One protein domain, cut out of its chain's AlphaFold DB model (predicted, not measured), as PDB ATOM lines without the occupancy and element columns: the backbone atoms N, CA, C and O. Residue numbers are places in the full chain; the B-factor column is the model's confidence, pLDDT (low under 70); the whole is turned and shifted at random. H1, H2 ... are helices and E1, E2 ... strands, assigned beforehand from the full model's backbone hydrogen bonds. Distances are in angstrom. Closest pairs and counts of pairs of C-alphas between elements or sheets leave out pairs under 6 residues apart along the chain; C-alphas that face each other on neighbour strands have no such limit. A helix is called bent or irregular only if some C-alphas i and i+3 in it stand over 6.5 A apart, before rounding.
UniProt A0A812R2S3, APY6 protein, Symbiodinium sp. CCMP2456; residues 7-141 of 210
ATOM      1  N   SER A   7       7.688  34.385  -1.371       88.81
ATOM      2  CA  SER A   7       9.026  33.816  -1.235       88.81
ATOM      3  C   SER A   7       9.144  32.604  -2.158       88.81
ATOM      4  O   SER A   7       8.288  31.722  -2.120       88.81
ATOM      5  N   ASP A   8      10.157  32.588  -3.014       91.69
ATOM      6  CA  ASP A   8      10.431  31.537  -3.982       91.69
ATOM      7  C   ASP A   8      11.508  30.589  -3.417       91.69
ATOM      8  O   ASP A   8      12.644  31.015  -3.181       91.69
ATOM      9  N   PRO A   9      11.182  29.304  -3.183       94.19
ATOM     10  CA  PRO A   9      12.120  28.345  -2.607       94.19
ATOM     11  C   PRO A   9      13.270  27.974  -3.539       94.19
ATOM     12  O   PRO A   9      14.277  27.448  -3.078       94.19
ATOM     13  N   CYS A  10      13.143  28.253  -4.836       93.75
ATOM     14  CA  CYS A  10      14.156  27.927  -5.831       93.75
ATOM     15  C   CYS A  10      15.262  28.977  -5.963       93.75
ATOM     16  O   CYS A  10      16.193  28.782  -6.748       93.75
ATOM     17  N   TYR A  11      15.171  30.070  -5.205       91.94
ATOM     18  CA  TYR A  11      16.212  31.082  -5.120       91.94
ATOM     19  C   TYR A  11      16.851  31.095  -3.726       91.94
ATOM     20  O   TYR A  11      16.143  30.897  -2.733       91.94
ATOM     21  N   PRO A  12      18.167  31.356  -3.640       90.44
ATOM     22  CA  PRO A  12      18.893  31.434  -2.374       90.44
ATOM     23  C   PRO A  12      18.379  32.522  -1.421       90.44
ATOM     24  O   PRO A  12      17.759  33.508  -1.836       90.44
ATOM     25  N   VAL A  13      18.679  32.368  -0.130       87.25
ATOM     26  CA  VAL A  13      18.309  33.346   0.906       87.25
ATOM     27  C   VAL A  13      18.960  34.701   0.624       87.25
ATOM     28  O   VAL A  13      20.161  34.807   0.387       87.25
ATOM     29  N   GLY A  14      18.161  35.770   0.665       84.19
ATOM     30  CA  GLY A  14      18.613  37.127   0.335       84.19
ATOM     31  C   GLY A  14      18.525  37.465  -1.156       84.19
ATOM     32  O   GLY A  14      18.832  38.595  -1.531       84.19
ATOM     33  N   TYR A  15      18.071  36.532  -2.004       88.62
ATOM     34  CA  TYR A  15      17.734  36.840  -3.391       88.62
ATOM     35  C   TYR A  15      16.529  37.760  -3.416       88.62
ATOM     36  O   TYR A  15      15.537  37.484  -2.741       88.62
ATOM     37  N   GLU A  16      16.574  38.797  -4.245       88.56
ATOM     38  CA  GLU A  16      15.421  39.647  -4.488       88.56
ATOM     39  C   GLU A  16      15.294  39.982  -5.966       88.56
ATOM     40  O   GLU A  16      16.257  40.366  -6.628       88.56
ATOM     41  N   ARG A  17      14.067  39.895  -6.476       86.81
ATOM     42  CA  ARG A  17      13.716  40.439  -7.786       86.81
ATOM     43  C   ARG A  17      12.395  41.179  -7.711       86.81
ATOM     44  O   ARG A  17      11.477  40.775  -6.999       86.81
ATOM     45  N   VAL A  18      12.280  42.247  -8.490       87.12
ATOM     46  CA  VAL A  18      11.022  42.975  -8.667       87.12
ATOM     47  C   VAL A  18      10.564  42.765 -10.099       87.12
ATOM     48  O   VAL A  18      11.251  43.157 -11.038       87.12
ATOM     49  N   LYS A  19       9.404  42.131 -10.277       81.62
ATOM     50  CA  LYS A  19       8.798  41.912 -11.594       81.62
ATOM     51  C   LYS A  19       7.384  42.473 -11.583       81.62
ATOM     52  O   LYS A  19       6.567  42.064 -10.765       81.62
ATOM     53  N   SER A  20       7.107  43.425 -12.472       84.06
ATOM     54  CA  SER A  20       5.779  44.050 -12.598       84.06
ATOM     55  C   SER A  20       5.263  44.662 -11.281       84.06
ATOM     56  O   SER A  20       4.089  44.529 -10.951       84.06
ATOM     57  N   GLY A  21       6.151  45.274 -10.489       82.31
ATOM     58  CA  GLY A  21       5.825  45.846  -9.173       82.31
ATOM     59  C   GLY A  21       5.688  44.829  -8.031       82.31
ATOM     60  O   GLY A  21       5.532  45.229  -6.882       82.31
ATOM     61  N   ILE A  22       5.794  43.527  -8.310       82.00
ATOM     62  CA  ILE A  22       5.744  42.472  -7.295       82.00
ATOM     63  C   ILE A  22       7.172  42.129  -6.868       82.00
ATOM     64  O   ILE A  22       7.986  41.691  -7.687       82.00
ATOM     65  N   ARG A  23       7.476  42.319  -5.578       86.38
ATOM     66  CA  ARG A  23       8.742  41.888  -4.968       86.38
ATOM     67  C   ARG A  23       8.665  40.401  -4.633       86.38
ATOM     68  O   ARG A  23       7.787  39.981  -3.882       86.38
ATOM     69  N   GLN A  24       9.605  39.633  -5.171       88.12
ATOM     70  CA  GLN A  24       9.820  38.227  -4.845       88.12
ATOM     71  C   GLN A  24      11.175  38.070  -4.167       88.12
ATOM     72  O   GLN A  24      12.156  38.680  -4.596       88.12
ATOM     73  N   THR A  25      11.209  37.263  -3.115       90.69
ATOM     74  CA  THR A  25      12.412  36.976  -2.324       90.69
ATOM     75  C   THR A  25      12.757  35.497  -2.422       90.69
ATOM     76  O   THR A  25      11.856  34.700  -2.640       90.69
ATOM     77  N   GLY A  26      14.016  35.103  -2.256       91.31
ATOM     78  CA  GLY A  26      14.390  33.687  -2.152       91.31
ATOM     79  C   GLY A  26      14.292  33.161  -0.718       91.31
ATOM     80  O   GLY A  26      14.750  33.839   0.206       91.31
ATOM     81  N   SER A  27      13.706  31.974  -0.511       92.56
ATOM     82  CA  SER A  27      13.727  31.283   0.797       92.56
ATOM     83  C   SER A  27      14.789  30.192   0.917       92.56
ATOM     84  O   SER A  27      15.032  29.739   2.032       92.56
ATOM     85  N   GLY A  28      15.412  29.765  -0.185       93.00
ATOM     86  CA  GLY A  28      16.467  28.751  -0.158       93.00
ATOM     87  C   GLY A  28      16.013  27.349   0.272       93.00
ATOM     88  O   GLY A  28      16.825  26.569   0.769       93.00
ATOM     89  N   ASP A  29      14.733  27.002   0.111       95.00
ATOM     90  CA  ASP A  29      14.223  25.671   0.462       95.00
ATOM     91  C   ASP A  29      14.329  24.708  -0.733       95.00
ATOM     92  O   ASP A  29      13.418  24.586  -1.556       95.00
ATOM     93  N   SER A  30      15.441  23.974  -0.819       95.44
ATOM     94  CA  SER A  30      15.674  23.006  -1.903       95.44
ATOM     95  C   SER A  30      14.621  21.890  -1.962       95.44
ATOM     96  O   SER A  30      14.299  21.385  -3.041       95.44
ATOM     97  N   THR A  31      14.030  21.509  -0.825       96.88
ATOM     98  CA  THR A  31      13.018  20.445  -0.763       96.88
ATOM     99  C   THR A  31      11.698  20.938  -1.337       96.88
ATOM    100  O   THR A  31      11.086  20.270  -2.181       96.88
ATOM    101  N   GLN A  32      11.278  22.136  -0.934       96.81
ATOM    102  CA  GLN A  32      10.087  22.762  -1.484       96.81
ATOM    103  C   GLN A  32      10.282  23.128  -2.960       96.81
ATOM    104  O   GLN A  32       9.373  22.902  -3.756       96.81
ATOM    105  N   CYS A  33      11.472  23.580  -3.369       96.75
ATOM    106  CA  CYS A  33      11.784  23.827  -4.776       96.75
ATOM    107  C   CYS A  33      11.619  22.560  -5.630       96.75
ATOM    108  O   CYS A  33      10.901  22.574  -6.630       96.75
ATOM    109  N   ARG A  34      12.204  21.429  -5.213       96.50
ATOM    110  CA  ARG A  34      12.039  20.132  -5.896       96.50
ATOM    111  C   ARG A  34      10.583  19.685  -5.963       96.50
ATOM    112  O   ARG A  34      10.147  19.157  -6.984       96.50
ATOM    113  N   THR A  35       9.836  19.891  -4.882       96.69
ATOM    114  CA  THR A  35       8.401  19.581  -4.827       96.69
ATOM    115  C   THR A  35       7.635  20.412  -5.854       96.69
ATOM    116  O   THR A  35       6.890  19.849  -6.656       96.69
ATOM    117  N   ASN A  36       7.896  21.720  -5.905       96.00
ATOM    118  CA  ASN A  36       7.297  22.625  -6.878       96.00
ATOM    119  C   ASN A  36       7.645  22.211  -8.310       96.00
ATOM    120  O   ASN A  36       6.740  22.078  -9.125       96.00
ATOM    121  N   ILE A  37       8.917  21.921  -8.602       96.12
ATOM    122  CA  ILE A  37       9.372  21.451  -9.920       96.12
ATOM    123  C   ILE A  37       8.598  20.207 -10.355       96.12
ATOM    124  O   ILE A  37       8.030  20.196 -11.444       96.12
ATOM    125  N   ARG A  38       8.495  19.187  -9.496       94.75
ATOM    126  CA  ARG A  38       7.717  17.979  -9.812       94.75
ATOM    127  C   ARG A  38       6.250  18.305 -10.075       94.75
ATOM    128  O   ARG A  38       5.681  17.816 -11.042       94.75
ATOM    129  N   SER A  39       5.652  19.147  -9.231       93.44
ATOM    130  CA  SER A  39       4.231  19.492  -9.324       93.44
ATOM    131  C   SER A  39       3.879  20.449 -10.467       93.44
ATOM    132  O   SER A  39       2.735  20.483 -10.887       93.44
ATOM    133  N   LEU A  40       4.826  21.238 -10.971       92.38
ATOM    134  CA  LEU A  40       4.546  22.270 -11.972       92.38
ATOM    135  C   LEU A  40       5.113  21.919 -13.343       92.38
ATOM    136  O   LEU A  40       4.508  22.255 -14.351       92.38
ATOM    137  N   LEU A  41       6.280  21.272 -13.387       91.50
ATOM    138  CA  LEU A  41       6.986  20.980 -14.634       91.50
ATOM    139  C   LEU A  41       6.827  19.521 -15.062       91.50
ATOM    140  O   LEU A  41       6.852  19.244 -16.256       91.50
ATOM    141  N   PHE A  42       6.664  18.591 -14.114       93.50
ATOM    142  CA  PHE A  42       6.638  17.152 -14.414       93.50
ATOM    143  C   PHE A  42       5.258  16.494 -14.273       93.50
ATOM    144  O   PHE A  42       5.152  15.269 -14.284       93.50
ATOM    145  N   GLN A  43       4.186  17.284 -14.163       88.12
ATOM    146  CA  GLN A  43       2.812  16.762 -14.143       88.12
ATOM    147  C   GLN A  43       2.225  16.497 -15.531       88.12
ATOM    148  O   GLN A  43       1.236  15.771 -15.640       88.12
ATOM    149  N   GLU A  44       2.821  17.046 -16.585       87.06
ATOM    150  CA  GLU A  44       2.352  16.848 -17.955       87.06
ATOM    151  C   GLU A  44       2.685  15.435 -18.458       87.06
ATOM    152  O   GLU A  44       3.599  14.773 -17.959       87.06
ATOM    153  N   THR A  45       1.935  14.934 -19.438       87.75
ATOM    154  CA  THR A  45       2.244  13.655 -20.117       87.75
ATOM    155  C   THR A  45       3.432  13.777 -21.071       87.75
ATOM    156  O   THR A  45       3.950  12.788 -21.569       87.75
ATOM    157  N   THR A  46       3.887  15.000 -21.329       89.81
ATOM    158  CA  THR A  46       5.063  15.304 -22.148       89.81
ATOM    159  C   THR A  46       6.258  15.692 -21.278       89.81
ATOM    160  O   THR A  46       7.040  16.564 -21.654       89.81
ATOM    161  N   ALA A  47       6.360  15.107 -20.086       92.44
ATOM    162  CA  ALA A  47       7.426  15.382 -19.134       92.44
ATOM    163  C   ALA A  47       8.315  14.146 -18.901       92.44
ATOM    164  O   ALA A  47       7.850  13.022 -19.097       92.44
ATOM    165  N   PRO A  48       9.568  14.336 -18.440       91.44
ATOM    166  CA  PRO A  48      10.463  13.238 -18.070       91.44
ATOM    167  C   PRO A  48       9.815  12.248 -17.097       91.44
ATOM    168  O   PRO A  48       9.190  12.665 -16.120       91.44
ATOM    169  N   GLY A  49       9.982  10.949 -17.347       89.44
ATOM    170  CA  GLY A  49       9.345   9.879 -16.573       89.44
ATOM    171  C   GLY A  49       7.869   9.638 -16.909       89.44
ATOM    172  O   GLY A  49       7.219   8.823 -16.249       89.44
ATOM    173  N   ARG A  50       7.303  10.375 -17.874       90.62
ATOM    174  CA  ARG A  50       5.887  10.308 -18.257       90.62
ATOM    175  C   ARG A  50       5.643  10.311 -19.764       90.62
ATOM    176  O   ARG A  50       4.471  10.321 -20.143       90.62
ATOM    177  N   TYR A  51       6.682  10.310 -20.605       90.50
ATOM    178  CA  TYR A  51       6.475  10.346 -22.054       90.50
ATOM    179  C   TYR A  51       5.715   9.103 -22.529       90.50
ATOM    180  O   TYR A  51       5.884   7.996 -22.008       90.50
ATOM    181  N   GLU A  52       4.892   9.276 -23.563       90.81
ATOM    182  CA  GLU A  52       4.255   8.144 -24.228       90.81
ATOM    183  C   GLU A  52       5.344   7.213 -24.787       90.81
ATOM    184  O   GLU A  52       6.219   7.640 -25.539       90.81
ATOM    185  N   HIS A  53       5.308   5.942 -24.376       91.00
ATOM    186  CA  HIS A  53       6.317   4.925 -24.701       91.00
ATOM    187  C   HIS A  53       7.732   5.180 -24.151       91.00
ATOM    188  O   HIS A  53       8.704   4.653 -24.700       91.00
ATOM    189  N   GLU A  54       7.876   5.930 -23.053       88.94
ATOM    190  CA  GLU A  54       9.166   6.050 -22.368       88.94
ATOM    191  C   GLU A  54       9.668   4.681 -21.899       88.94
ATOM    192  O   GLU A  54       9.003   3.963 -21.145       88.94
ATOM    193  N   LEU A  55      10.857   4.305 -22.363       89.81
ATOM    194  CA  LEU A  55      11.506   3.082 -21.915       89.81
ATOM    195  C   LEU A  55      12.171   3.326 -20.556       89.81
ATOM    196  O   LEU A  55      12.818   4.361 -20.384       89.81
ATOM    197  N   PRO A  56      12.101   2.363 -19.619       87.75
ATOM    198  CA  PRO A  56      12.848   2.452 -18.376       87.75
ATOM    199  C   PRO A  56      14.342   2.657 -18.634       87.75
ATOM    200  O   PRO A  56      14.959   1.939 -19.434       87.75
ATOM    201  N   VAL A  57      14.918   3.631 -17.934       91.19
ATOM    202  CA  VAL A  57      16.349   3.931 -17.974       91.19
ATOM    203  C   VAL A  57      17.132   2.699 -17.510       91.19
ATOM    204  O   VAL A  57      16.784   2.062 -16.518       91.19
ATOM    205  N   ARG A  58      18.179   2.321 -18.252       92.94
ATOM    206  CA  ARG A  58      19.035   1.164 -17.942       92.94
ATOM    207  C   ARG A  58      20.443   1.350 -18.497       92.94
ATOM    208  O   ARG A  58      20.594   1.838 -19.616       92.94
ATOM    209  N   GLY A  59      21.456   0.906 -17.755       93.88
ATOM    210  CA  GLY A  59      22.856   0.988 -18.170       93.88
ATOM    211  C   GLY A  59      23.546   2.281 -17.734       93.88
ATOM    212  O   GLY A  59      23.226   2.844 -16.689       93.88
ATOM    213  N   ARG A  60      24.535   2.715 -18.522       93.38
ATOM    214  CA  ARG A  60      25.444   3.819 -18.182       93.38
ATOM    215  C   ARG A  60      25.093   5.070 -18.983       93.38
ATOM    216  O   ARG A  60      24.960   4.997 -20.203       93.38
ATOM    217  N   PHE A  61      24.990   6.205 -18.305       92.75
ATOM    218  CA  PHE A  61      24.613   7.493 -18.873       92.75
ATOM    219  C   PHE A  61      25.651   8.555 -18.533       92.75
ATOM    220  O   PHE A  61      26.146   8.622 -17.410       92.75
ATOM    221  N   ALA A  62      25.925   9.425 -19.503       92.38
ATOM    222  CA  ALA A  62      26.678  10.650 -19.286       92.38
ATOM    223  C   ALA A  62      25.698  11.817 -19.105       92.38
ATOM    224  O   ALA A  62      24.910  12.119 -20.002       92.38
ATOM    225  N   ALA A  63      25.749  12.475 -17.951       92.56
ATOM    226  CA  ALA A  63      25.044  13.718 -17.684       92.56
ATOM    227  C   ALA A  63      25.972  14.895 -18.013       92.56
ATOM    228  O   ALA A  63      27.019  15.071 -17.390       92.56
ATOM    229  N   THR A  64      25.610  15.689 -19.015       92.88
ATOM    230  CA  THR A  64      26.493  16.715 -19.590       92.88
ATOM    231  C   THR A  64      25.950  18.126 -19.356       92.88
ATOM    232  O   THR A  64      24.934  18.316 -18.679       92.88
ATOM    233  N   GLU A  65      26.635  19.136 -19.899       91.88
ATOM    234  CA  GLU A  65      26.167  20.525 -19.932       91.88
ATOM    235  C   GLU A  65      25.804  21.071 -18.546       91.88
ATOM    236  O   GLU A  65      26.674  21.245 -17.692       91.88
ATOM    237  N   ASN A  66      24.520  21.339 -18.290       92.31
ATOM    238  CA  ASN A  66      24.056  21.949 -17.050       92.31
ATOM    239  C   ASN A  66      24.436  21.125 -15.804       92.31
ATOM    240  O   ASN A  66      24.755  21.716 -14.773       92.31
ATOM    241  N   PHE A  67      24.484  19.790 -15.909       91.94
ATOM    242  CA  PHE A  67      24.950  18.917 -14.823       91.94
ATOM    243  C   PHE A  67      26.412  19.176 -14.442       91.94
ATOM    244  O   PHE A  67      26.776  19.059 -13.273       91.94
ATOM    245  N   TYR A  68      27.238  19.570 -15.411       91.44
ATOM    246  CA  TYR A  68      28.641  19.907 -15.200       91.44
ATOM    247  C   TYR A  68      28.823  21.380 -14.800       91.44
ATOM    248  O   TYR A  68      29.416  21.676 -13.760       91.44
ATOM    249  N   TYR A  69      28.307  22.317 -15.605       89.69
ATOM    250  CA  TYR A  69      28.630  23.743 -15.471       89.69
ATOM    251  C   TYR A  69      28.135  24.353 -14.160       89.69
ATOM    252  O   TYR A  69      28.878  25.099 -13.535       89.69
ATOM    253  N   VAL A  70      26.951  23.968 -13.672       90.31
ATOM    254  CA  VAL A  70      26.415  24.488 -12.398       90.31
ATOM    255  C   VAL A  70      27.374  24.213 -11.239       90.31
ATOM    256  O   VAL A  70      27.665  25.101 -10.441       90.31
ATOM    257  N   ARG A  71      27.907  22.991 -11.168       87.56
ATOM    258  CA  ARG A  71      28.854  22.583 -10.122       87.56
ATOM    259  C   ARG A  71      30.203  23.278 -10.296       87.56
ATOM    260  O   ARG A  71      30.774  23.787  -9.332       87.56
ATOM    261  N   ASN A  72      30.687  23.321 -11.538       87.56
ATOM    262  CA  ASN A  72      31.964  23.927 -11.898       87.56
ATOM    263  C   ASN A  72      32.008  25.441 -11.621       87.56
ATOM    264  O   ASN A  72      33.046  25.968 -11.206       87.56
ATOM    265  N   ASP A  73      30.903  26.143 -11.856       86.62
ATOM    266  CA  ASP A  73      30.796  27.591 -11.667       86.62
ATOM    267  C   ASP A  73      30.740  27.948 -10.182       86.62
ATOM    268  O   ASP A  73      31.384  28.904  -9.753       86.62
ATOM    269  N   LEU A  74      30.081  27.106  -9.384       83.31
ATOM    270  CA  LEU A  74      30.078  27.188  -7.925       83.31
ATOM    271  C   LEU A  74      31.380  26.718  -7.262       83.31
ATOM    272  O   LEU A  74      31.502  26.812  -6.044       83.31
ATOM    273  N   LYS A  75      32.340  26.182  -8.028       84.12
ATOM    274  CA  LYS A  75      33.565  25.565  -7.489       84.12
ATOM    275  C   LYS A  75      33.269  24.499  -6.431       84.12
ATOM    276  O   LYS A  75      34.083  24.270  -5.536       84.12
ATOM    277  N   LEU A  76      32.121  23.828  -6.552       79.38
ATOM    278  CA  LEU A  76      31.827  22.664  -5.728       79.38
ATOM    279  C   LEU A  76      32.900  21.608  -5.986       79.38
ATOM    280  O   LEU A  76      33.479  21.599  -7.077       79.38
ATOM    281  N   PRO A  77      33.174  20.708  -5.023       71.81
ATOM    282  CA  PRO A  77      34.081  19.598  -5.246       71.81
ATOM    283  C   PRO A  77      33.727  18.898  -6.563       71.81
ATOM    284  O   PRO A  77      32.699  18.220  -6.678       71.81
ATOM    285  N   ASN A  78      34.573  19.128  -7.573       60.28
ATOM    286  CA  ASN A  78      34.440  18.569  -8.909       60.28
ATOM    287  C   ASN A  78      34.841  17.103  -8.817       60.28
ATOM    288  O   ASN A  78      35.949  16.702  -9.159       60.28
ATOM    289  N   LYS A  79      33.925  16.298  -8.293       64.06
ATOM    290  CA  LYS A  79      33.950  14.864  -8.491       64.06
ATOM    291  C   LYS A  79      33.317  14.636  -9.856       64.06
ATOM    292  O   LYS A  79      32.112  14.405  -9.942       64.06
ATOM    293  N   GLU A  80      34.100  14.814 -10.922       64.44
ATOM    294  CA  GLU A  80      33.697  14.300 -12.234       64.44
ATOM    295  C   GLU A  80      33.177  12.869 -12.044       64.44
ATOM    296  O   GLU A  80      33.723  12.099 -11.250       64.44
ATOM    297  N   GLY A  81      32.052  12.555 -12.683       71.50
ATOM    298  CA  GLY A  81      31.360  11.285 -12.483       71.50
ATOM    299  C   GLY A  81      30.352  11.231 -11.328       71.50
ATOM    300  O   GLY A  81      29.656  10.230 -11.224       71.50
ATOM    301  N   VAL A  82      30.191  12.270 -10.496       81.81
ATOM    302  CA  VAL A  82      29.222  12.249  -9.377       81.81
ATOM    303  C   VAL A  82      28.048  13.197  -9.623       81.81
ATOM    304  O   VAL A  82      28.222  14.400  -9.812       81.81
ATOM    305  N   CYS A  83      26.837  12.640  -9.590       85.19
ATOM    306  CA  CYS A  83      25.589  13.397  -9.662       85.19
ATOM    307  C   CYS A  83      25.367  14.285  -8.420       85.19
ATOM    308  O   CYS A  83      25.871  13.973  -7.338       85.19
ATOM    309  N   PRO A  84      24.594  15.382  -8.546       87.44
ATOM    310  CA  PRO A  84      24.232  16.212  -7.399       87.44
ATOM    311  C   PRO A  84      23.500  15.404  -6.326       87.44
ATOM    312  O   PRO A  84      22.775  14.457  -6.628       87.44
ATOM    313  N   THR A  85      23.665  15.811  -5.068       90.25
ATOM    314  CA  THR A  85      23.005  15.184  -3.912       90.25
ATOM    315  C   THR A  85      22.024  16.149  -3.257       90.25
ATOM    316  O   THR A  85      22.144  17.367  -3.392       90.25
ATOM    317  N   GLU A  86      21.057  15.622  -2.503       92.62
ATOM    318  CA  GLU A  86      20.103  16.466  -1.769       92.62
ATOM    319  C   GLU A  86      20.791  17.377  -0.743       92.62
ATOM    320  O   GLU A  86      20.390  18.529  -0.574       92.62
ATOM    321  N   ALA A  87      21.844  16.876  -0.087       91.81
ATOM    322  CA  ALA A  87      22.637  17.643   0.865       91.81
ATOM    323  C   ALA A  87      23.339  18.828   0.188       91.81
ATOM    324  O   ALA A  87      23.269  19.948   0.690       91.81
ATOM    325  N   GLU A  88      23.933  18.597  -0.981       90.19
ATOM    326  CA  GLU A  88      24.604  19.638  -1.762       90.19
ATOM    327  C   GLU A  88      23.614  20.704  -2.258       90.19
ATOM    328  O   GLU A  88      23.863  21.899  -2.114       90.19
ATOM    329  N   ALA A  89      22.446  20.300  -2.769       91.88
ATOM    330  CA  ALA A  89      21.411  21.253  -3.167       91.88
ATOM    331  C   ALA A  89      20.919  22.095  -1.976       91.88
ATOM    332  O   ALA A  89      20.699  23.296  -2.114       91.88
ATOM    333  N   LYS A  90      20.762  21.480  -0.795       92.94
ATOM    334  CA  LYS A  90      20.387  22.185   0.439       92.94
ATOM    335  C   LYS A  90      21.447  23.204   0.861       92.94
ATOM    336  O   LYS A  90      21.084  24.314   1.236       92.94
ATOM    337  N   GLU A  91      22.723  22.837   0.796       90.75
ATOM    338  CA  GLU A  91      23.838  23.735   1.103       90.75
ATOM    339  C   GLU A  91      23.835  24.952   0.174       90.75
ATOM    340  O   GLU A  91      23.784  26.085   0.647       90.75
ATOM    341  N   VAL A  92      23.779  24.725  -1.142       89.62
ATOM    342  CA  VAL A  92      23.804  25.793  -2.151       89.62
ATOM    343  C   VAL A  92      22.601  26.727  -2.039       89.62
ATOM    344  O   VAL A  92      22.752  27.941  -2.143       89.62
ATOM    345  N   CYS A  93      21.402  26.193  -1.801       90.94
ATOM    346  CA  CYS A  93      20.213  27.020  -1.600       90.94
ATOM    347  C   CYS A  93      20.276  27.865  -0.313       90.94
ATOM    348  O   CYS A  93      19.620  28.904  -0.235       90.94
ATOM    349  N   GLY A  94      21.065  27.449   0.682       88.56
ATOM    350  CA  GLY A  94      21.283  28.190   1.923       88.56
ATOM    351  C   GLY A  94      22.328  29.309   1.831       88.56
ATOM    352  O   GLY A  94      22.447  30.086   2.778       88.56
ATOM    353  N   LEU A  95      23.077  29.407   0.726       84.56
ATOM    354  CA  LEU A  95      24.068  30.466   0.516       84.56
ATOM    355  C   LEU A  95      23.390  31.835   0.346       84.56
ATOM    356  O   LEU A  95      22.290  31.932  -0.197       84.56
ATOM    357  N   SER A  96      24.052  32.906   0.790       73.81
ATOM    358  CA  SER A  96      23.562  34.275   0.600       73.81
ATOM    359  C   SER A  96      23.943  34.846  -0.768       73.81
ATOM    360  O   SER A  96      25.026  34.592  -1.282       73.81
ATOM    361  N   VAL A  97      23.086  35.704  -1.329       66.12
ATOM    362  CA  VAL A  97      23.161  36.210  -2.726       66.12
ATOM    363  C   VAL A  97      24.280  37.209  -3.022       66.12
ATOM    364  O   VAL A  97      24.358  37.764  -4.113       66.12
ATOM    365  N   THR A  98      25.217  37.412  -2.103       63.34
ATOM    366  CA  THR A  98      26.449  38.147  -2.419       63.34
ATOM    367  C   THR A  98      27.297  37.445  -3.489       63.34
ATOM    368  O   THR A  98      28.130  38.098  -4.116       63.34
ATOM    369  N   ASP A  99      27.033  36.161  -3.763       57.81
ATOM    370  CA  ASP A  99      27.775  35.341  -4.719       57.81
ATOM    371  C   ASP A  99      27.015  35.182  -6.052       57.81
ATOM    372  O   ASP A  99      26.048  34.432  -6.183       57.81
ATOM    373  N   SER A 100      27.475  35.909  -7.073       59.16
ATOM    374  CA  SER A 100      26.863  36.033  -8.411       59.16
ATOM    375  C   SER A 100      26.495  34.731  -9.163       59.16
ATOM    376  O   SER A 100      25.589  34.818  -9.990       59.16
ATOM    377  N   PRO A 101      27.135  33.558  -8.971       65.06
ATOM    378  CA  PRO A 101      26.706  32.305  -9.615       65.06
ATOM    379  C   PRO A 101      25.600  31.552  -8.852       65.06
ATOM    380  O   PRO A 101      24.992  30.626  -9.392       65.06
ATOM    381  N   ALA A 102      25.347  31.903  -7.586       66.12
ATOM    382  CA  ALA A 102      24.444  31.156  -6.711       66.12
ATOM    383  C   ALA A 102      22.958  31.406  -7.013       66.12
ATOM    384  O   ALA A 102      22.115  30.570  -6.677       66.12
ATOM    385  N   ASP A 103      22.634  32.520  -7.681       78.56
ATOM    386  CA  ASP A 103      21.258  32.974  -7.909       78.56
ATOM    387  C   ASP A 103      20.394  31.924  -8.628       78.56
ATOM    388  O   ASP A 103      19.213  31.778  -8.324       78.56
ATOM    389  N   ARG A 104      20.985  31.149  -9.542       87.06
ATOM    390  CA  ARG A 104      20.302  30.099 -10.315       87.06
ATOM    391  C   ARG A 104      20.714  28.691  -9.928       87.06
ATOM    392  O   ARG A 104      20.040  27.739 -10.323       87.06
ATOM    393  N   ALA A 105      21.796  28.537  -9.174       90.81
ATOM    394  CA  ALA A 105      22.317  27.220  -8.851       90.81
ATOM    395  C   ALA A 105      21.378  26.429  -7.930       90.81
ATOM    396  O   ALA A 105      21.224  25.223  -8.117       90.81
ATOM    397  N   CYS A 106      20.676  27.106  -7.011       92.50
ATOM    398  CA  CYS A 106      19.653  26.478  -6.170       92.50
ATOM    399  C   CYS A 106      18.560  25.794  -7.011       92.50
ATOM    400  O   CYS A 106      18.281  24.602  -6.836       92.50
ATOM    401  N   PHE A 107      17.991  26.523  -7.978       94.94
ATOM    402  CA  PHE A 107      17.037  25.963  -8.931       94.94
ATOM    403  C   PHE A 107      17.663  24.837  -9.755       94.94
ATOM    404  O   PHE A 107      17.063  23.774  -9.876       94.94
ATOM    405  N   ALA A 108      18.861  25.042 -10.306       94.94
ATOM    406  CA  ALA A 108      19.473  24.084 -11.218       94.94
ATOM    407  C   ALA A 108      19.776  22.733 -10.545       94.94
ATOM    408  O   ALA A 108      19.385  21.694 -11.074       94.94
ATOM    409  N   LEU A 109      20.375  22.729  -9.349       94.50
ATOM    410  CA  LEU A 109      20.628  21.494  -8.593       94.50
ATOM    411  C   LEU A 109      19.319  20.816  -8.166       94.50
ATOM    412  O   LEU A 109      19.180  19.595  -8.268       94.50
ATOM    413  N   SER A 110      18.320  21.604  -7.750       96.38
ATOM    414  CA  SER A 110      16.985  21.091  -7.424       96.38
ATOM    415  C   SER A 110      16.309  20.450  -8.641       96.38
ATOM    416  O   SER A 110      15.730  19.369  -8.533       96.38
ATOM    417  N   TYR A 111      16.419  21.075  -9.813       96.62
ATOM    418  CA  TYR A 111      15.889  20.555 -11.068       96.62
ATOM    419  C   TYR A 111      16.576  19.254 -11.471       96.62
ATOM    420  O   TYR A 111      15.886  18.284 -11.757       96.62
ATOM    421  N   GLN A 112      17.909  19.195 -11.422       95.38
ATOM    422  CA  GLN A 112      18.678  17.989 -11.739       95.38
ATOM    423  C   GLN A 112      18.263  16.800 -10.858       95.38
ATOM    424  O   GLN A 112      17.987  15.717 -11.374       95.38
ATOM    425  N   LEU A 113      18.125  17.006  -9.543       95.44
ATOM    426  CA  LEU A 113      17.644  15.977  -8.611       95.44
ATOM    427  C   LEU A 113      16.196  15.554  -8.883       95.44
ATOM    428  O   LEU A 113      15.857  14.374  -8.785       95.44
ATOM    429  N   ALA A 114      15.312  16.512  -9.170       96.12
ATOM    430  CA  ALA A 114      13.924  16.211  -9.502       96.12
ATOM    431  C   ALA A 114      13.827  15.426 -10.819       96.12
ATOM    432  O   ALA A 114      13.053  14.476 -10.890       96.12
ATOM    433  N   PHE A 115      14.631  15.801 -11.814       95.75
ATOM    434  CA  PHE A 115      14.702  15.187 -13.135       95.75
ATOM    435  C   PHE A 115      15.207  13.746 -13.060       95.75
ATOM    436  O   PHE A 115      14.520  12.841 -13.522       95.75
ATOM    437  N   LEU A 116      16.349  13.505 -12.404       94.38
ATOM    438  CA  LEU A 116      16.879  12.149 -12.218       94.38
ATOM    439  C   LEU A 116      15.896  11.264 -11.442       94.38
ATOM    440  O   LEU A 116      15.726  10.091 -11.767       94.38
ATOM    441  N   GLY A 117      15.213  11.831 -10.443       93.75
ATOM    442  CA  GLY A 117      14.165  11.127  -9.710       93.75
ATOM    443  C   GLY A 117      12.952  10.782 -10.579       93.75
ATOM    444  O   GLY A 117      12.431   9.680 -10.467       93.75
ATOM    445  N   ALA A 118      12.518  11.693 -11.457       93.94
ATOM    446  CA  ALA A 118      11.402  11.456 -12.375       93.94
ATOM    447  C   ALA A 118      11.721  10.349 -13.392       93.94
ATOM    448  O   ALA A 118      10.874   9.507 -13.664       93.94
ATOM    449  N   LEU A 119      12.966  10.296 -13.872       92.94
ATOM    450  CA  LEU A 119      13.455   9.229 -14.748       92.94
ATOM    451  C   LEU A 119      13.649   7.875 -14.045       92.94
ATOM    452  O   LEU A 119      13.958   6.885 -14.708       92.94
ATOM    453  N   GLY A 120      13.531   7.817 -12.713       91.75
ATOM    454  CA  GLY A 120      13.852   6.615 -11.943       91.75
ATOM    455  C   GLY A 120      15.337   6.242 -12.009       91.75
ATOM    456  O   GLY A 120      15.666   5.063 -12.002       91.75
ATOM    457  N   ALA A 121      16.232   7.229 -12.107       90.94
ATOM    458  CA  ALA A 121      17.673   7.024 -12.282       90.94
ATOM    459  C   ALA A 121      18.496   7.183 -10.984       90.94
ATOM    460  O   ALA A 121      19.721   7.097 -11.020       90.94
ATOM    461  N   VAL A 122      17.849   7.447  -9.844       85.31
ATOM    462  CA  VAL A 122      18.509   7.660  -8.542       85.31
ATOM    463  C   VAL A 122      18.498   6.367  -7.731       85.31
ATOM    464  O   VAL A 122      17.432   5.797  -7.521       85.31
ATOM    465  N   ASP A 123      19.671   5.932  -7.261       80.94
ATOM    466  CA  ASP A 123      19.863   4.767  -6.379       80.94
ATOM    467  C   ASP A 123      19.258   3.447  -6.900       80.94
ATOM    468  O   ASP A 123      18.941   2.537  -6.131       80.94
ATOM    469  N   VAL A 124      19.114   3.314  -8.224       85.19
ATOM    470  CA  VAL A 124      18.598   2.098  -8.864       85.19
ATOM    471  C   VAL A 124      19.758   1.189  -9.288       85.19
ATOM    472  O   VAL A 124      20.610   1.610 -10.076       85.19
ATOM    473  N   PRO A 125      19.803  -0.078  -8.827       88.50
ATOM    474  CA  PRO A 125      20.833  -1.025  -9.242       88.50
ATOM    475  C   PRO A 125      20.895  -1.199 -10.765       88.50
ATOM    476  O   PRO A 125      19.877  -1.434 -11.415       88.50
ATOM    477  N   GLY A 126      22.101  -1.132 -11.336       87.94
ATOM    478  CA  GLY A 126      22.323  -1.288 -12.779       87.94
ATOM    479  C   GLY A 126      22.087  -0.023 -13.614       87.94
ATOM    480  O   GLY A 126      22.160  -0.093 -14.844       87.94
ATOM    481  N   ILE A 127      21.826   1.117 -12.967       92.69
ATOM    482  CA  ILE A 127      21.844   2.442 -13.590       92.69
ATOM    483  C   ILE A 127      23.041   3.217 -13.042       92.69
ATOM    484  O   ILE A 127      23.170   3.409 -11.837       92.69
ATOM    485  N   GLU A 128      23.910   3.675 -13.937       91.50
ATOM    486  CA  GLU A 128      25.062   4.511 -13.597       91.50
ATOM    487  C   GLU A 128      24.931   5.839 -14.335       91.50
ATOM    488  O   GLU A 128      24.858   5.857 -15.563       91.50
ATOM    489  N   VAL A 129      24.895   6.950 -13.602       91.69
ATOM    490  CA  VAL A 129      24.866   8.293 -14.190       91.69
ATOM    491  C   VAL A 129      26.122   9.039 -13.770       91.69
ATOM    492  O   VAL A 129      26.309   9.357 -12.596       91.69
ATOM    493  N   GLU A 130      26.971   9.341 -14.745       91.38
ATOM    494  CA  GLU A 130      28.237  10.034 -14.546       91.38
ATOM    495  C   GLU A 130      28.165  11.446 -15.122       91.38
ATOM    496  O   GLU A 130      27.830  11.635 -16.291       91.38
ATOM    497  N   VAL A 131      28.523  12.456 -14.329       91.38
ATOM    498  CA  VAL A 131      28.659  13.821 -14.851       91.38
ATOM    499  C   VAL A 131      29.935  13.915 -15.686       91.38
ATOM    500  O   VAL A 131      31.031  13.764 -15.143       91.38
ATOM    501  N   GLN A 132      29.803  14.185 -16.985       91.38
ATOM    502  CA  GLN A 132      30.926  14.263 -17.921       91.38
ATOM    503  C   GLN A 132      30.821  15.502 -18.814       91.38
ATOM    504  O   GLN A 132      29.765  15.809 -19.363       91.38
ATOM    505  N   ARG A 133      31.945  16.199 -19.006       91.81
ATOM    506  CA  ARG A 133      32.068  17.279 -20.003       91.81
ATOM    507  C   ARG A 133      32.702  16.794 -21.303       91.81
ATOM    508  O   ARG A 133      32.412  17.318 -22.375       91.81
ATOM    509  N   LYS A 134      33.606  15.820 -21.189       92.00
ATOM    510  CA  LYS A 134      34.475  15.370 -22.271       92.00
ATOM    511  C   LYS A 134      34.494  13.859 -22.386       92.00
ATOM    512  O   LYS A 134      34.520  13.168 -21.375       92.00
ATOM    513  N   ILE A 135      34.612  13.377 -23.618       89.31
ATOM    514  CA  ILE A 135      34.908  11.980 -23.943       89.31
ATOM    515  C   ILE A 135      36.176  11.973 -24.794       89.31
ATOM    516  O   ILE A 135      36.247  12.642 -25.824       89.31
ATOM    517  N   ASN A 136      37.206  11.244 -24.350       90.69
ATOM    518  CA  ASN A 136      38.514  11.171 -25.021       90.69
ATOM    519  C   ASN A 136      39.131  12.550 -25.339       90.69
ATOM    520  O   ASN A 136      39.747  12.750 -26.383       90.69
ATOM    521  N   GLY A 137      38.941  13.522 -24.443       89.75
ATOM    522  CA  GLY A 137      39.470  14.883 -24.581       89.75
ATOM    523  C   GLY A 137      38.625  15.839 -25.434       89.75
ATOM    524  O   GLY A 137      38.859  17.046 -25.352       89.75
ATOM    525  N   GLY A 138      37.633  15.343 -26.181       90.56
ATOM    526  CA  GLY A 138      36.671  16.165 -26.925       90.56
ATOM    527  C   GLY A 138      35.450  16.522 -26.080       90.56
ATOM    528  O   GLY A 138      34.998  15.692 -25.296       90.56
ATOM    529  N   ASP A 139      34.930  17.742 -26.223       91.44
ATOM    530  CA  ASP A 139      33.688  18.155 -25.557       91.44
ATOM    531  C   ASP A 139      32.481  17.410 -26.162       91.44
ATOM    532  O   ASP A 139      32.446  17.104 -27.358       91.44
ATOM    533  N   ILE A 140      31.506  17.076 -25.317       91.38
ATOM    534  CA  ILE A 140      30.285  16.389 -25.745       91.38
ATOM    535  C   ILE A 140      29.315  17.435 -26.300       91.38
ATOM    536  O   ILE A 140      28.747  18.196 -25.527       91.38
ATOM    537  N   ASP A 141      29.109  17.455 -27.618       90.75
ATOM    538  CA  ASP A 141      28.255  18.445 -28.286       90.75
ATOM    539  C   ASP A 141      27.326  17.776 -29.314       90.75
ATOM    540  O   ASP A 141      27.752  16.985 -30.164       90.75
TER     541      ASP A 141
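Overview. This is residues 7 to 141 of the 210 residues of the protein "APY6 protein" of Symbiodinium sp. CCMP2456 (UniProt A0A812R2S3). One long helix, H4, runs through the middle, with H1, H2 and H3 packed round it, and two small two-stranded sheets lie toward opposite ends of the longest axis: the hairpin of E1 and E2 at one end, the parallel pair E3 and E4 toward the other. The long link at residues 42 to 58 loops between H1 and E3 at the edge of the body. The printed part has 135 residues, with the order E1 E2 H1 E3 H2 H3 H4 E4; the class is mixed, helices and strands, with 64 residues, under half, in named elements. The whole is compact, with a radius of gyration of the C-alphas of 15.9 A and spans of 47 by 36 by 26 A.

Arrangement. E1, residues 16 to 19, and E2, residues 22 to 26, are antiparallel neighbours at 152 degrees and form a hairpin; N 17 and O 24 are 2.9 A apart, within hydrogen-bond range. Residues 7 to 8 pair in parallel with residues 25 to 26 of E2. H4, residues 102 to 118, is the hub, touching three helices. H1, residues 30 to 41, touches it at a steep tilt of 62 degrees, the same way; the closest C-alphas, of Arg 34 and Ser 110, are 5.3 A apart. H3, residues 86 to 93, forms a helical hairpin with H4, a shallow tilt of 24 degrees, opposite ways; the closest C-alphas, of Cys 93 and Cys 106, are 4.6 A apart. H1 touches H3 with residues 30 to 31 alone, about perpendicular at 84 degrees; the closest C-alphas, of Ser 30 and Lys 90, are 5.3 A apart. H2, residues 66 to 73, is touched by residues 105 to 112 of H4 alone, a shallow tilt of 30 degrees, opposite ways; the closest C-alphas, of Val 70 and Ala 105, are 6.1 A apart. E3, residues 59 to 63, and E4, residues 127 to 131, are parallel neighbours at 21 degrees, with N 61 and O 128 2.8 A apart, within hydrogen-bond range. E3, H2 H3 H4 and E4 form a strand-helix-strand unit, two parallel neighbour strands with helices between them along the chain. H1 and H3 have every O i to N i+4 pair within hydrogen-bond range; H2 has 3 of 4 and H4 11 of 13.

Along the chain. E1 begins at C-alpha 16 (15.421, 39.647, -4.488) and is 10.0 A long; E2 is 13.4 A. H1 is 15.5 A, E3 12.9 A, H2 10.3 A and H3 10.6 A. H4, 24.3 A, ends at C-alpha 118 (11.402, 11.456, -12.375); it is only just irregular, with C-alphas 103 and 106 6.9 A apart. E4, 13.3 A, ends at C-alpha 131 (28.659, 13.821, -14.851).

Size, cuts and confidence. The C-alphas farthest apart, of Gly 21 and Asn 136, are 50.2 A apart. The printed part has no cut. The links H1 to E3 and H2 to H3 are long. pLDDT is under 70 at residues 78 to 80 and 97 to 102.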